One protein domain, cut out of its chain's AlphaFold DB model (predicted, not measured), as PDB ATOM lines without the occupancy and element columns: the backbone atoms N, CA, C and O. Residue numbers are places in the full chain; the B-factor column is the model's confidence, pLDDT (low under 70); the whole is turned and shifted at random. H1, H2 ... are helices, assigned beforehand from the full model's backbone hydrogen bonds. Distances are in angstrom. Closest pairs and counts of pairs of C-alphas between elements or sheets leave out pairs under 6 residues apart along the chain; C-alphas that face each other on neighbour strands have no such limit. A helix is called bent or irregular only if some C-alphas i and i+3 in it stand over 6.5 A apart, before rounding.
ATOM      1  N   VAL A 200      14.654 -10.305 -48.237       87.12
ATOM      2  CA  VAL A 200      15.498  -9.099 -48.325       87.12
ATOM      3  C   VAL A 200      15.488  -8.332 -47.002       87.12
ATOM      4  O   VAL A 200      16.493  -7.737 -46.617       87.12
ATOM      5  N   ALA A 201      14.379  -8.402 -46.257       85.81
ATOM      6  CA  ALA A 201      14.248  -7.779 -44.944       85.81
ATOM      7  C   ALA A 201      15.349  -8.231 -43.969       85.81
ATOM      8  O   ALA A 201      15.911  -7.399 -43.252       85.81
ATOM      9  N   LEU A 202      15.710  -9.520 -43.986       90.12
ATOM     10  CA  LEU A 202      16.782 -10.065 -43.149       90.12
ATOM     11  C   LEU A 202      18.122  -9.375 -43.436       90.12
ATOM     12  O   LEU A 202      18.765  -8.901 -42.504       90.12
ATOM     13  N   PHE A 203      18.484  -9.217 -44.713       88.44
ATOM     14  CA  PHE A 203      19.707  -8.519 -45.123       88.44
ATOM     15  C   PHE A 203      19.700  -7.036 -44.724       88.44
ATOM     16  O   PHE A 203      20.686  -6.504 -44.224       88.44
ATOM     17  N   THR A 204      18.573  -6.342 -44.893       87.88
ATOM     18  CA  THR A 204      18.495  -4.927 -44.492       87.88
ATOM     19  C   THR A 204      18.593  -4.739 -42.978       87.88
ATOM     20  O   THR A 204      19.138  -3.736 -42.516       87.88
ATOM     21  N   ASN A 205      18.106  -5.706 -42.195       88.44
ATOM     22  CA  ASN A 205      18.193  -5.672 -40.739       88.44
ATOM     23  C   ASN A 205      19.615  -5.948 -40.247       88.44
ATOM     24  O   ASN A 205      20.070  -5.253 -39.339       88.44
ATOM     25  N   THR A 206      20.338  -6.894 -40.857       92.62
ATOM     26  CA  THR A 206      21.752  -7.128 -40.525       92.62
ATOM     27  C   THR A 206      22.602  -5.916 -40.886       92.62
ATOM     28  O   THR A 206      23.380  -5.462 -40.052       92.62
ATOM     29  N   LEU A 207      22.381  -5.309 -42.058       90.19
ATOM     30  CA  LEU A 207      23.096  -4.098 -42.468       90.19
ATOM     31  C   LEU A 207      22.811  -2.914 -41.530       90.19
ATOM     32  O   LEU A 207      23.722  -2.181 -41.158       90.19
ATOM     33  N   ARG A 208      21.554  -2.745 -41.099       89.38
ATOM     34  CA  ARG A 208      21.182  -1.715 -40.120       89.38
ATOM     35  C   ARG A 208      21.831  -1.964 -38.758       89.38
ATOM     36  O   ARG A 208      22.273  -1.008 -38.133       89.38
ATOM     37  N   SER A 209      21.883  -3.215 -38.303       93.62
ATOM     38  CA  SER A 209      22.553  -3.566 -37.046       93.62
ATOM     39  C   SER A 209      24.060  -3.311 -37.127       93.62
ATOM     40  O   SER A 209      24.637  -2.761 -36.197       93.62
ATOM     41  N   ALA A 210      24.679  -3.632 -38.266       95.88
ATOM     42  CA  ALA A 210      26.105  -3.441 -38.507       95.88
ATOM     43  C   ALA A 210      26.499  -1.975 -38.760       95.88
ATOM     44  O   ALA A 210      27.678  -1.641 -38.707       95.88
ATOM     45  N   GLN A 211      25.546  -1.072 -39.020       93.75
ATOM     46  CA  GLN A 211      25.846   0.315 -39.388       93.75
ATOM     47  C   GLN A 211      26.740   1.025 -38.356       93.75
ATOM     48  O   GLN A 211      27.671   1.730 -38.739       93.75
ATOM     49  N   SER A 212      26.482   0.835 -37.059       95.00
ATOM     50  CA  SER A 212      27.291   1.454 -35.998       95.00
ATOM     51  C   SER A 212      28.729   0.934 -35.997       95.00
ATOM     52  O   SER A 212      29.670   1.699 -35.789       95.00
ATOM     53  N   GLU A 213      28.903  -0.362 -36.246       97.38
ATOM     54  CA  GLU A 213      30.213  -1.010 -36.292       97.38
ATOM     55  C   GLU A 213      30.990  -0.572 -37.534       97.38
ATOM     56  O   GLU A 213      32.163  -0.217 -37.428       97.38
ATOM     57  N   ILE A 214      30.317  -0.481 -38.687       96.56
ATOM     58  CA  ILE A 214      30.899   0.009 -39.942       96.56
ATOM     59  C   ILE A 214      31.398   1.445 -39.779       96.56
ATOM     60  O   ILE A 214      32.495   1.751 -40.240       96.56
ATOM     61  N   VAL A 215      30.644   2.327 -39.117       95.69
ATOM     62  CA  VAL A 215      31.068   3.722 -38.900       95.69
ATOM     63  C   VAL A 215      32.302   3.789 -38.002       95.69
ATOM     64  O   VAL A 215      33.251   4.500 -38.331       95.69
ATOM     65  N   ASN A 216      32.327   3.029 -36.905       96.88
ATOM     66  CA  ASN A 216      33.482   2.999 -36.006       96.88
ATOM     67  C   ASN A 216      34.735   2.428 -36.695       96.88
ATOM     68  O   ASN A 216      35.828   2.989 -36.593       96.88
ATOM     69  N   PHE A 217      34.561   1.348 -37.460       97.38
ATOM     70  CA  PHE A 217      35.618   0.772 -38.285       97.38
ATOM     71  C   PHE A 217      36.114   1.773 -39.334       97.38
ATOM     72  O   PHE A 217      37.315   1.984 -39.448       97.38
ATOM     73  N   SER A 218      35.204   2.447 -40.042       96.62
ATOM     74  CA  SER A 218      35.542   3.441 -41.069       96.62
ATOM     75  C   SER A 218      36.321   4.618 -40.491       96.62
ATOM     76  O   SER A 218      37.261   5.093 -41.119       96.62
ATOM     77  N   LEU A 219      35.969   5.075 -39.288       97.19
ATOM     78  CA  LEU A 219      36.679   6.159 -38.614       97.19
ATOM     79  C   LEU A 219      38.087   5.730 -38.187       97.19
ATOM     80  O   LEU A 219      39.052   6.449 -38.439       97.19
ATOM     81  N   SER A 220      38.214   4.534 -37.610       98.00
ATOM     82  CA  SER A 220      39.514   3.963 -37.238       98.00
ATOM     83  C   SER A 220      40.403   3.741 -38.469       98.00
ATOM     84  O   SER A 220      41.575   4.117 -38.470       98.00
ATOM     85  N   PHE A 221      39.826   3.207 -39.549       97.25
ATOM     86  CA  PHE A 221      40.491   3.034 -40.835       97.25
ATOM     87  C   PHE A 221      40.931   4.375 -41.422       97.25
ATOM     88  O   PHE A 221      42.075   4.490 -41.836       97.25
ATOM     89  N   ALA A 222      40.079   5.405 -41.406       97.81
ATOM     90  CA  ALA A 222      40.424   6.727 -41.922       97.81
ATOM     91  C   ALA A 222      41.620   7.341 -41.179       97.81
ATOM     92  O   ALA A 222      42.535   7.851 -41.821       97.81
ATOM     93  N   VAL A 223      41.651   7.258 -39.844       98.31
ATOM     94  CA  VAL A 223      42.776   7.770 -39.040       98.31
ATOM     95  C   VAL A 223      44.084   7.077 -39.420       98.31
ATOM     96  O   VAL A 223      45.081   7.755 -39.667       98.31
ATOM     97  N   LEU A 224      44.081   5.746 -39.518       98.12
ATOM     98  CA  LEU A 224      45.260   4.989 -39.942       98.12
ATOM     99  C   LEU A 224      45.645   5.305 -41.389       98.12
ATOM    100  O   LEU A 224      46.816   5.528 -41.679       98.12
ATOM    101  N   TYR A 225      44.666   5.369 -42.287       97.81
ATOM    102  CA  TYR A 225      44.864   5.616 -43.707       97.81
ATOM    103  C   TYR A 225      45.537   6.967 -43.961       97.81
ATOM    104  O   TYR A 225      46.598   7.015 -44.579       97.81
ATOM    105  N   PHE A 226      44.974   8.052 -43.421       98.12
ATOM    106  CA  PHE A 226      45.545   9.393 -43.556       98.12
ATOM    107  C   PHE A 226      46.860   9.546 -42.785       98.12
ATOM    108  O   PHE A 226      47.771  10.212 -43.271       98.12
ATOM    109  N   GLY A 227      46.991   8.916 -41.612       98.25
ATOM    110  CA  GLY A 227      48.235   8.927 -40.839       98.25
ATOM    111  C   GLY A 227      49.399   8.292 -41.602       98.25
ATOM    112  O   GLY A 227      50.467   8.894 -41.706       98.25
ATOM    113  N   LEU A 228      49.181   7.118 -42.198       97.62
ATOM    114  CA  LEU A 228      50.177   6.440 -43.031       97.62
ATOM    115  C   LEU A 228      50.499   7.235 -44.299       97.62
ATOM    116  O   LEU A 228      51.672   7.379 -44.635       97.62
ATOM    117  N   GLY A 229      49.490   7.818 -44.951       97.50
ATOM    118  CA  GLY A 229      49.700   8.670 -46.121       97.50
ATOM    119  C   GLY A 229      50.542   9.906 -45.803       97.50
ATOM    120  O   GLY A 229      51.404  10.290 -46.590       97.50
ATOM    121  N   LEU A 230      50.357  10.503 -44.622       98.31
ATOM    122  CA  LEU A 230      51.159  11.644 -44.178       98.31
ATOM    123  C   LEU A 230      52.619  11.244 -43.938       98.31
ATOM    124  O   LEU A 230      53.525  11.950 -44.373       98.31
ATOM    125  N   ILE A 231      52.851  10.105 -43.279       98.19
ATOM    126  CA  ILE A 231      54.200   9.580 -43.033       98.19
ATOM    127  C   ILE A 231      54.899   9.255 -44.357       98.19
ATOM    128  O   ILE A 231      56.058   9.630 -44.538       98.19
ATOM    129  N   ALA A 232      54.203   8.604 -45.292       97.12
ATOM    130  CA  ALA A 232      54.742   8.268 -46.605       97.12
ATOM    131  C   ALA A 232      55.098   9.524 -47.410       97.12
ATOM    132  O   ALA A 232      56.190   9.604 -47.965       97.12
ATOM    133  N   TRP A 233      54.228  10.537 -47.401       98.19
ATOM    134  CA  TRP A 233      54.487  11.814 -48.065       98.19
ATOM    135  C   TRP A 233      55.729  12.515 -47.496       98.19
ATOM    136  O   TRP A 233      56.584  12.966 -48.252       98.19
ATOM    137  N   LEU A 234      55.873  12.554 -46.167       98.06
ATOM    138  CA  LEU A 234      57.038  13.161 -45.513       98.06
ATOM    139  C   LEU A 234      58.336  12.374 -45.744       98.06
ATOM    140  O   LEU A 234      59.401  12.980 -45.834       98.06
ATOM    141  N   SER A 235      58.255  11.045 -45.829       97.50
ATOM    142  CA  SER A 235      59.434  10.178 -45.953       97.50
ATOM    143  C   SER A 235      59.919  10.053 -47.398       97.50
ATOM    144  O   SER A 235      61.120  10.108 -47.651       97.50
ATOM    145  N   PHE A 236      58.995   9.908 -48.351       95.69
ATOM    146  CA  PHE A 236      59.299   9.579 -49.747       95.69
ATOM    147  C   PHE A 236      59.011  10.712 -50.730       95.69
ATOM    148  O   PHE A 236      59.452  10.638 -51.875       95.69
ATOM    149  N   GLY A 237      58.334  11.787 -50.315       95.50
ATOM    150  CA  GLY A 237      57.903  12.844 -51.236       95.50
ATOM    151  C   GLY A 237      59.027  13.657 -51.880       95.50
ATOM    152  O   GLY A 237      58.786  14.344 -52.867       95.50
ATOM    153  N   GLY A 238      60.256  13.570 -51.358       95.00
ATOM    154  CA  GLY A 238      61.450  14.142 -51.992       95.00
ATOM    155  C   GLY A 238      62.232  13.171 -52.883       95.00
ATOM    156  O   GLY A 238      63.175  13.598 -53.544       95.00
ATOM    157  N   ILE A 239      61.884  11.882 -52.865       94.81
ATOM    158  CA  ILE A 239      62.631  10.805 -53.534       94.81
ATOM    159  C   ILE A 239      61.834  10.254 -54.720       94.81
ATOM    160  O   ILE A 239      62.419   9.968 -55.760       94.81
ATOM    161  N   MET A 240      60.515  10.118 -54.570       91.44
ATOM    162  CA  MET A 240      59.634   9.455 -55.530       91.44
ATOM    163  C   MET A 240      58.511  10.389 -55.990       91.44
ATOM    164  O   MET A 240      57.811  10.992 -55.169       91.44
ATOM    165  N   ASP A 241      58.312  10.477 -57.306       92.81
ATOM    166  CA  ASP A 241      57.334  11.379 -57.926       92.81
ATOM    167  C   ASP A 241      55.887  10.996 -57.574       92.81
ATOM    168  O   ASP A 241      55.023  11.870 -57.433       92.81
ATOM    169  N   GLU A 242      55.619   9.710 -57.334       92.50
ATOM    170  CA  GLU A 242      54.323   9.174 -56.898       92.50
ATOM    171  C   GLU A 242      53.907   9.707 -55.521       92.50
ATOM    172  O   GLU A 242      52.715   9.785 -55.208       92.50
ATOM    173  N   PHE A 243      54.891  10.110 -54.714       95.88
ATOM    174  CA  PHE A 243      54.714  10.685 -53.387       95.88
ATOM    175  C   PHE A 243      54.948  12.201 -53.376       95.88
ATOM    176  O   PHE A 243      54.994  12.801 -52.311       95.88
ATOM    177  N   SER A 244      55.063  12.866 -54.531       95.81
ATOM    178  CA  SER A 244      55.365  14.308 -54.608       95.81
ATOM    179  C   SER A 244      54.318  15.198 -53.922       95.81
ATOM    180  O   SER A 244      54.640  16.204 -53.284       95.81
ATOM    181  N   THR A 245      53.040  14.826 -54.018       97.81
ATOM    182  CA  THR A 245      51.927  15.542 -53.383       97.81
ATOM    183  C   THR A 245      51.175  14.639 -52.418       97.81
ATOM    184  O   THR A 245      51.036  13.435 -52.642       97.81
ATOM    185  N   TYR A 246      50.627  15.228 -51.354       97.56
ATOM    186  CA  TYR A 246      49.847  14.482 -50.366       97.56
ATOM    187  C   TYR A 246      48.628  13.781 -50.995       97.56
ATOM    188  O   TYR A 246      48.340  12.629 -50.685       97.56
ATOM    189  N   SER A 247      47.946  14.429 -51.946       97.44
ATOM    190  CA  SER A 247      46.827  13.817 -52.675       97.44
ATOM    191  C   SER A 247      47.258  12.640 -53.551       97.44
ATOM    192  O   SER A 247      46.554  11.632 -53.582       97.44
ATOM    193  N   ALA A 248      48.404  12.745 -54.238       96.31
ATOM    194  CA  ALA A 248      48.944  11.639 -55.031       96.31
ATOM    195  C   ALA A 248      49.354  10.470 -54.130       96.31
ATOM    196  O   ALA A 248      48.988   9.337 -54.411       96.31
ATOM    197  N   THR A 249      49.980  10.758 -52.986       97.38
ATOM    198  CA  THR A 249      50.349   9.751 -51.979       97.38
ATOM    199  C   THR A 249      49.135   8.954 -51.500       97.38
ATOM    200  O   THR A 249      49.172   7.726 -51.460       97.38
ATOM    201  N   LEU A 250      48.026   9.634 -51.184       97.69
ATOM    202  CA  LEU A 250      46.790   8.960 -50.784       97.69
ATOM    203  C   LEU A 250      46.199   8.120 -51.917       97.69
ATOM    204  O   LEU A 250      45.658   7.053 -51.650       97.69
ATOM    205  N   TRP A 251      46.282   8.565 -53.171       96.69
ATOM    206  CA  TRP A 251      45.818   7.767 -54.307       96.69
ATOM    207  C   TRP A 251      46.682   6.520 -54.515       96.69
ATOM    208  O   TRP A 251      46.154   5.424 -54.684       96.69
ATOM    209  N   THR A 252      47.999   6.669 -54.412       95.12
ATOM    210  CA  THR A 252      48.972   5.576 -54.476       95.12
ATOM    211  C   THR A 252      48.723   4.544 -53.379       95.12
ATOM    212  O   THR A 252      48.664   3.350 -53.654       95.12
ATOM    213  N   GLN A 253      48.471   4.982 -52.146       95.69
ATOM    214  CA  GLN A 253      48.128   4.083 -51.044       95.69
ATOM    215  C   GLN A 253      46.820   3.311 -51.301       95.69
ATOM    216  O   GLN A 253      46.743   2.121 -50.994       95.69
ATOM    217  N   PHE A 254      45.806   3.950 -51.901       95.69
ATOM    218  CA  PHE A 254      44.567   3.273 -52.306       95.69
ATOM    219  C   PHE A 254      44.814   2.245 -53.410       95.69
ATOM    220  O   PHE A 254      44.259   1.143 -53.394       95.69
ATOM    221  N   TYR A 255      45.645   2.614 -54.381       93.88
ATOM    222  CA  TYR A 255      46.022   1.744 -55.478       93.88
ATOM    223  C   TYR A 255      46.711   0.487 -54.948       93.88
ATOM    224  O   TYR A 255      46.233  -0.601 -55.237       93.88
ATOM    225  N   ILE A 256      47.711   0.625 -54.072       93.38
ATOM    226  CA  ILE A 256      48.402  -0.512 -53.437       93.38
ATOM    227  C   ILE A 256      47.412  -1.409 -52.678       93.38
ATOM    228  O   ILE A 256      47.457  -2.632 -52.802       93.38
ATOM    229  N   LEU A 257      46.481  -0.814 -51.923       94.25
ATOM    230  CA  LEU A 257      45.471  -1.565 -51.168       94.25
ATOM    231  C   LEU A 257      44.533  -2.378 -52.077       94.25
ATOM    232  O   LEU A 257      44.082  -3.450 -51.681       94.25
ATOM    233  N   SER A 258      44.204  -1.859 -53.261       94.56
ATOM    234  CA  SER A 258      43.216  -2.463 -54.166       94.56
ATOM    235  C   SER A 258      43.826  -3.408 -55.198       94.56
ATOM    236  O   SER A 258      43.224  -4.435 -55.507       94.56
ATOM    237  N   SER A 259      45.006  -3.086 -55.727       90.50
ATOM    238  CA  SER A 259      45.712  -3.915 -56.702       90.50
ATOM    239  C   SER A 259      46.425  -5.091 -56.036       90.50
ATOM    240  O   SER A 259      46.617  -6.123 -56.674       90.50
ATOM    241  N   GLY A 260      46.848  -4.936 -54.773       84.75
ATOM    242  CA  GLY A 260      47.754  -5.871 -54.100       84.75
ATOM    243  C   GLY A 260      49.128  -5.984 -54.775       84.75
ATOM    244  O   GLY A 260      49.958  -6.775 -54.333       84.75
ATOM    245  N   GLN A 261      49.364  -5.212 -55.836       81.25
ATOM    246  CA  GLN A 261      50.606  -5.167 -56.586       81.25
ATOM    247  C   GLN A 261      51.424  -3.994 -56.069       81.25
ATOM    248  O   GLN A 261      50.992  -2.839 -56.110       81.25
ATOM    249  N   TRP A 262      52.596  -4.327 -55.546       77.69
ATOM    250  CA  TRP A 262      53.624  -3.359 -55.207       77.69
ATOM    251  C   TRP A 262      54.339  -2.906 -56.481       77.69
ATOM    252  O   TRP A 262      54.259  -3.570 -57.510       77.69
ATOM    253  N   PHE A 263      54.993  -1.748 -56.436       70.94
ATOM    254  CA  PHE A 263      55.734  -1.246 -57.586       70.94
ATOM    255  C   PHE A 263      56.910  -2.181 -57.900       70.94
ATOM    256  O   PHE A 263      57.853  -2.256 -57.117       70.94
TER     257      PHE A 263
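Overview. This is residues 200 to 263 of the 270 residues of the protein "PKD_channel domain-containing protein" of Perkinsus marinus (strain ATCC 50983 / TXsc) (UniProt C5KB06). One long bent helix, H1, makes the length, and a shorter helix, H2, folds back to pack on its long arm H1b near the far end. The short first arm H1a turns off steeply at the other end; residues 200 to 224 and 255 to 263 stick out. The printed part has 64 residues, is all helix, H1 then H2, and is only just extended, close to loose: radius of gyration of the C-alphas 16.4 A, spans 52 by 22 by 14 A.

Along the chain. H1, residues 200 to 236, was assigned as one helix by its hydrogen bonds but is bent: C-alphas 209 and 212 are 7.0 A apart. H1a, residues 200 to 209, begins at (15.498, -9.099, -48.325); H1b, residues 212 to 236, is 35.8 A long. H2, residues 246 to 259, 19.9 A, ends at (45.712, -3.915, -56.702).

Arrangement. H1a and H1b stand at a steep tilt of 61 degrees. H1b touches H2 with residues 226 to 233 alone, closest at the C-alphas of Gly 229 and Leu 250, 5.5 A. They run opposite ways at a steep tilt of 63 degrees. H1a and H2 are apart. In H1a, H1b and H2 every O i to N i+4 pair is within hydrogen-bond range.

Size, cuts and confidence. The C-alphas farthest apart, of Ala 201 and Ile 239, are 52.5 A apart. The printed part has no cut, and the H1 to H2 link is short. No printed residue has pLDDT under 70.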